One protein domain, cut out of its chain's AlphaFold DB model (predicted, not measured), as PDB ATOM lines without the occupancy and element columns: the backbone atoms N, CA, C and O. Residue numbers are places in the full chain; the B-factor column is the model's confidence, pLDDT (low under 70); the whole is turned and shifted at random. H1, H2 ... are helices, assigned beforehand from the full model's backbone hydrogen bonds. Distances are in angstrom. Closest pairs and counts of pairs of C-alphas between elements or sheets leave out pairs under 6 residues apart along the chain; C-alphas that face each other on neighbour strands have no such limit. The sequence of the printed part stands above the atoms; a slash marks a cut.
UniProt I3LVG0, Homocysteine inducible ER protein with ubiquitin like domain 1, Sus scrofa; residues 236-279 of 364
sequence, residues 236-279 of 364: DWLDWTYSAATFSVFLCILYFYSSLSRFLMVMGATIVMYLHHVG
ATOM      1  N   ASP A 236      34.296 -50.125 -19.778       69.88
ATOM      2  CA  ASP A 236      34.658 -48.808 -20.312       69.88
ATOM      3  C   ASP A 236      34.348 -47.620 -19.395       69.88
ATOM      4  O   ASP A 236      35.182 -46.736 -19.219       69.88
ATOM      5  N   TRP A 237      33.164 -47.563 -18.778       80.88
ATOM      6  CA  TRP A 237      32.780 -46.377 -18.001       80.88
ATOM      7  C   TRP A 237      33.479 -46.321 -16.636       80.88
ATOM      8  O   TRP A 237      33.895 -45.246 -16.189       80.88
ATOM      9  N   LEU A 238      33.616 -47.472 -15.970       79.44
ATOM     10  CA  LEU A 238      34.260 -47.566 -14.663       79.44
ATOM     11  C   LEU A 238      35.776 -47.472 -14.815       79.44
ATOM     12  O   LEU A 238      36.404 -46.784 -14.020       79.44
ATOM     13  N   ASP A 239      36.353 -48.099 -15.840       81.94
ATOM     14  CA  ASP A 239      37.787 -48.051 -16.121       81.94
ATOM     15  C   ASP A 239      38.209 -46.662 -16.615       81.94
ATOM     16  O   ASP A 239      39.214 -46.121 -16.161       81.94
ATOM     17  N   TRP A 240      37.374 -45.993 -17.417       82.56
ATOM     18  CA  TRP A 240      37.576 -44.581 -17.743       82.56
ATOM     19  C   TRP A 240      37.541 -43.702 -16.493       82.56
ATOM     20  O   TRP A 240      38.421 -42.864 -16.301       82.56
ATOM     21  N   THR A 241      36.567 -43.915 -15.604       87.31
ATOM     22  CA  THR A 241      36.457 -43.148 -14.354       87.31
ATOM     23  C   THR A 241      37.618 -43.454 -13.406       87.31
ATOM     24  O   THR A 241      38.148 -42.550 -12.765       87.31
ATOM     25  N   TYR A 242      38.050 -44.710 -13.330       87.88
ATOM     26  CA  TYR A 242      39.167 -45.164 -12.507       87.88
ATOM     27  C   TYR A 242      40.504 -44.627 -13.029       87.88
ATOM     28  O   TYR A 242      41.306 -44.112 -12.249       87.88
ATOM     29  N   SER A 243      40.715 -44.661 -14.343       84.19
ATOM     30  CA  SER A 243      41.869 -44.071 -15.018       84.19
ATOM     31  C   SER A 243      41.882 -42.550 -14.849       84.19
ATOM     32  O   SER A 243      42.895 -41.984 -14.440       84.19
ATOM     33  N   ALA A 244      40.736 -41.883 -15.028       87.75
ATOM     34  CA  ALA A 244      40.591 -40.446 -14.807       87.75
ATOM     35  C   ALA A 244      40.837 -40.050 -13.342       87.75
ATOM     36  O   ALA A 244      41.536 -39.074 -13.078       87.75
ATOM     37  N   ALA A 245      40.319 -40.816 -12.378       89.50
ATOM     38  CA  ALA A 245      40.545 -40.584 -10.955       89.50
ATOM     39  C   ALA A 245      42.013 -40.820 -10.570       89.50
ATOM     40  O   ALA A 245      42.602 -40.004  -9.865       89.50
ATOM     41  N   THR A 246      42.631 -41.887 -11.079       88.81
ATOM     42  CA  THR A 246      44.054 -42.195 -10.860       88.81
ATOM     43  C   THR A 246      44.941 -41.103 -11.449       88.81
ATOM     44  O   THR A 246      45.856 -40.618 -10.783       88.81
ATOM     45  N   PHE A 247      44.628 -40.644 -12.659       86.62
ATOM     46  CA  PHE A 247      45.299 -39.517 -13.293       86.62
ATOM     47  C   PHE A 247      45.092 -38.217 -12.507       86.62
ATOM     48  O   PHE A 247      46.044 -37.472 -12.292       86.62
ATOM     49  N   SER A 248      43.885 -37.965 -11.994       84.38
ATOM     50  CA  SER A 248      43.599 -36.803 -11.146       84.38
ATOM     51  C   SER A 248      44.399 -36.838  -9.845       84.38
ATOM     52  O   SER A 248      44.948 -35.816  -9.446       84.38
ATOM     53  N   VAL A 249      44.497 -37.990  -9.181       86.62
ATOM     54  CA  VAL A 249      45.300 -38.147  -7.960       86.62
ATOM     55  C   VAL A 249      46.784 -37.978  -8.272       86.62
ATOM     56  O   VAL A 249      47.481 -37.284  -7.536       86.62
ATOM     57  N   PHE A 250      47.264 -38.536  -9.382       85.06
ATOM     58  CA  PHE A 250      48.632 -38.333  -9.850       85.06
ATOM     59  C   PHE A 250      48.932 -36.848 -10.103       85.06
ATOM     60  O   PHE A 250      49.959 -36.350  -9.643       85.06
ATOM     61  N   LEU A 251      48.016 -36.113 -10.744       81.56
ATOM     62  CA  LEU A 251      48.125 -34.663 -10.920       81.56
ATOM     63  C   LEU A 251      48.116 -33.917  -9.585       81.56
ATOM     64  O   LEU A 251      48.901 -32.990  -9.413       81.56
ATOM     65  N   CYS A 252      47.289 -34.333  -8.625       79.31
ATOM     66  CA  CYS A 252      47.291 -33.764  -7.279       79.31
ATOM     67  C   CYS A 252      48.627 -34.006  -6.563       79.31
ATOM     68  O   CYS A 252      49.158 -33.090  -5.942       79.31
ATOM     69  N   ILE A 253      49.208 -35.204  -6.668       81.75
ATOM     70  CA  ILE A 253      50.517 -35.523  -6.077       81.75
ATOM     71  C   ILE A 253      51.618 -34.681  -6.733       81.75
ATOM     72  O   ILE A 253      52.422 -34.071  -6.026       81.75
ATOM     73  N   LEU A 254      51.625 -34.580  -8.067       77.94
ATOM     74  CA  LEU A 254      52.540 -33.705  -8.808       77.94
ATOM     75  C   LEU A 254      52.364 -32.230  -8.428       77.94
ATOM     76  O   LEU A 254      53.349 -31.497  -8.361       77.94
ATOM     77  N   TYR A 255      51.128 -31.802  -8.167       79.06
ATOM     78  CA  TYR A 255      50.810 -30.460  -7.696       79.06
ATOM     79  C   TYR A 255      51.348 -30.206  -6.283       79.06
ATOM     80  O   TYR A 255      51.993 -29.190  -6.065       79.06
ATOM     81  N   PHE A 256      51.156 -31.123  -5.332       74.44
ATOM     82  CA  PHE A 256      51.679 -30.967  -3.967       74.44
ATOM     83  C   PHE A 256      53.212 -30.978  -3.902       74.44
ATOM     84  O   PHE A 256      53.792 -30.347  -3.021       74.44
ATOM     85  N   TYR A 257      53.870 -31.669  -4.835       77.31
ATOM     86  CA  TYR A 257      55.330 -31.756  -4.908       77.31
ATOM     87  C   TYR A 257      55.986 -30.706  -5.825       77.31
ATOM     88  O   TYR A 257      57.214 -30.669  -5.923       77.31
ATOM     89  N   SER A 258      55.213 -29.826  -6.472       78.56
ATOM     90  CA  SER A 258      55.720 -28.783  -7.373       78.56
ATOM     91  C   SER A 258      55.127 -27.414  -7.034       78.56
ATOM     92  O   SER A 258      54.020 -27.299  -6.523       78.56
ATOM     93  N   SER A 259      55.841 -26.323  -7.319       77.81
ATOM     94  CA  SER A 259      55.235 -24.993  -7.184       77.81
ATOM     95  C   SER A 259      54.151 -24.825  -8.257       77.81
ATOM     96  O   SER A 259      54.408 -25.132  -9.421       77.81
ATOM     97  N   LEU A 260      52.972 -24.298  -7.894       75.31
ATOM     98  CA  LEU A 260      51.807 -24.125  -8.789       75.31
ATOM     99  C   LEU A 260      52.193 -23.591 -10.184       75.31
ATOM    100  O   LEU A 260      51.751 -24.121 -11.199       75.31
ATOM    101  N   SER A 261      53.089 -22.603 -10.249       75.62
ATOM    102  CA  SER A 261      53.599 -22.026 -11.502       75.62
ATOM    103  C   SER A 261      54.414 -23.000 -12.367       75.62
ATOM    104  O   SER A 261      54.267 -23.004 -13.586       75.62
ATOM    105  N   ARG A 262      55.258 -23.840 -11.756       78.06
ATOM    106  CA  ARG A 262      56.096 -24.828 -12.459       78.06
ATOM    107  C   ARG A 262      55.251 -25.991 -12.954       78.06
ATOM    108  O   ARG A 262      55.426 -26.422 -14.086       78.06
ATOM    109  N   PHE A 263      54.306 -26.450 -12.137       84.06
ATOM    110  CA  PHE A 263      53.339 -27.467 -12.538       84.06
ATOM    111  C   PHE A 263      52.492 -27.007 -13.733       84.06
ATOM    112  O   PHE A 263      52.417 -27.725 -14.726       84.06
ATOM    113  N   LEU A 264      51.928 -25.793 -13.684       82.44
ATOM    114  CA  LEU A 264      51.139 -25.242 -14.790       82.44
ATOM    115  C   LEU A 264      51.969 -25.034 -16.062       82.44
ATOM    116  O   LEU A 264      51.472 -25.312 -17.150       82.44
ATOM    117  N   MET A 265      53.232 -24.606 -15.942       81.62
ATOM    118  CA  MET A 265      54.118 -24.498 -17.103       81.62
ATOM    119  C   MET A 265      54.376 -25.855 -17.759       81.62
ATOM    120  O   MET A 265      54.289 -25.964 -18.979       81.62
ATOM    121  N   VAL A 266      54.669 -26.886 -16.964       84.12
ATOM    122  CA  VAL A 266      54.961 -28.227 -17.483       84.12
ATOM    123  C   VAL A 266      53.698 -28.865 -18.061       84.12
ATOM    124  O   VAL A 266      53.732 -29.335 -19.195       84.12
ATOM    125  N   MET A 267      52.563 -28.813 -17.358       84.88
ATOM    126  CA  MET A 267      51.281 -29.297 -17.884       84.88
ATOM    127  C   MET A 267      50.891 -28.574 -19.176       84.88
ATOM    128  O   MET A 267      50.568 -29.226 -20.165       84.88
ATOM    129  N   GLY A 268      50.999 -27.242 -19.208       85.38
ATOM    130  CA  GLY A 268      50.711 -26.440 -20.395       85.38
ATOM    131  C   GLY A 268      51.620 -26.785 -21.576       85.38
ATOM    132  O   GLY A 268      51.125 -27.018 -22.675       85.38
ATOM    133  N   ALA A 269      52.933 -26.899 -21.355       83.31
ATOM    134  CA  ALA A 269      53.886 -27.302 -22.390       83.31
ATOM    135  C   ALA A 269      53.603 -28.716 -22.926       83.31
ATOM    136  O   ALA A 269      53.683 -28.944 -24.130       83.31
ATOM    137  N   THR A 270      53.217 -29.650 -22.051       83.62
ATOM    138  CA  THR A 270      52.900 -31.036 -22.430       83.62
ATOM    139  C   THR A 270      51.602 -31.109 -23.239       83.62
ATOM    140  O   THR A 270      51.539 -31.823 -24.236       83.62
ATOM    141  N   ILE A 271      50.592 -30.313 -22.873       86.06
ATOM    142  CA  ILE A 271      49.344 -30.158 -23.635       86.06
ATOM    143  C   ILE A 271      49.635 -29.542 -25.008       86.06
ATOM    144  O   ILE A 271      49.204 -30.088 -26.016       86.06
ATOM    145  N   VAL A 272      50.418 -28.461 -25.086       86.38
ATOM    146  CA  VAL A 272      50.809 -27.839 -26.368       86.38
ATOM    147  C   VAL A 272      51.579 -28.823 -27.255       86.38
ATOM    148  O   VAL A 272      51.287 -28.937 -28.444       86.38
ATOM    149  N   MET A 273      52.517 -29.579 -26.680       82.25
ATOM    150  CA  MET A 273      53.248 -30.632 -27.385       82.25
ATOM    151  C   MET A 273      52.313 -31.745 -27.878       82.25
ATOM    152  O   MET A 273      52.452 -32.207 -29.010       82.25
ATOM    153  N   TYR A 274      51.328 -32.142 -27.073       84.31
ATOM    154  CA  TYR A 274      50.323 -33.132 -27.453       84.31
ATOM    155  C   TYR A 274      49.411 -32.627 -28.584       84.31
ATOM    156  O   TYR A 274      49.216 -33.331 -29.572       84.31
ATOM    157  N   LEU A 275      48.931 -31.381 -28.516       84.69
ATOM    158  CA  LEU A 275      48.140 -30.744 -29.580       84.69
ATOM    159  C   LEU A 275      48.927 -30.633 -30.892       84.69
ATOM    160  O   LEU A 275      48.376 -30.846 -31.975       84.69
ATOM    161  N   HIS A 276      50.226 -30.340 -30.798       78.44
ATOM    162  CA  HIS A 276      51.123 -30.359 -31.946       78.44
ATOM    163  C   HIS A 276      51.246 -31.772 -32.547       78.44
ATOM    164  O   HIS A 276      51.222 -31.927 -33.769       78.44
ATOM    165  N   HIS A 277      51.314 -32.813 -31.710       69.94
ATOM    166  CA  HIS A 277      51.428 -34.206 -32.151       69.94
ATOM    167  C   HIS A 277      50.144 -34.744 -32.812       69.94
ATOM    168  O   HIS A 277      50.217 -35.457 -33.811       69.94
ATOM    169  N   VAL A 278      48.969 -34.361 -32.298       72.19
ATOM    170  CA  VAL A 278      47.645 -34.734 -32.840       72.19
ATOM    171  C   VAL A 278      47.333 -34.003 -34.160       72.19
ATOM    172  O   VAL A 278      46.449 -34.412 -34.906       72.19
ATOM    173  N   GLY A 279      48.109 -32.975 -34.519       63.03
ATOM    174  CA  GLY A 279      48.018 -32.334 -35.833       63.03
ATOM    175  C   GLY A 279      46.834 -31.378 -35.984       63.03
ATOM    176  O   GLY A 279      46.377 -31.158 -37.100       63.03
TER     177      GLY A 279
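What this domain is: This is residues 236 to 279 of the 364 residues of the protein "Homocysteine inducible ER protein with ubiquitin like domain 1" of Sus scrofa (UniProt I3LVG0). Two long helices meet near their ends as a flat V, with H1 as one arm, H2 as the other and a tight turn of residues 257 to 259 at the corner. The arms open away from each other, so that residues 236 to 250 of H1 and residues 268 to 278 of H2 stick out with nothing between them. The printed part has 44 residues with two named helices, H1 then H2, and no named strand; the class is all helix. It is loose, with a radius of gyration of the C-alphas of 12.7 A, and spans 32 by 32 by 8 A.

Where its parts are: H1 takes residues 236 to 256 and is the longest helix, with 21 residues. It begins at C-alpha 236 at (34.658, -48.808, -20.312) and ends at C-alpha 256 at (51.679, -30.967, -3.967), 29.6 A from first to last C-alpha. H2 takes residues 260 to 278, 26.6 A from first to last C-alpha, and ends at C-alpha 278 at (47.645, -34.734, -32.840).

How they stand to each other: H1 and H2 are close but not clearly touching, with 2 pairs of C-alphas within 8 A. Their closest C-alphas are those of Tyr 255 and Phe 263, 6.2 A apart. The helices run opposite ways at a steep tilt of 42 degrees, and their centres are 17.4 A apart. In H1 and H2 every O i to N i+4 pair is within hydrogen-bond range.

The domain as a whole: The two C-alphas farthest apart are those of Asp 236 and Ser 259, 34.1 A. The first and last printed C-alphas, of Asp 236 and Gly 279, are 26.3 A apart. The link from H1 to H2 is tight, and the printed part has no cut. The mean pLDDT of the printed part is 81.3, and residues 236, 277 and 279 are under 70.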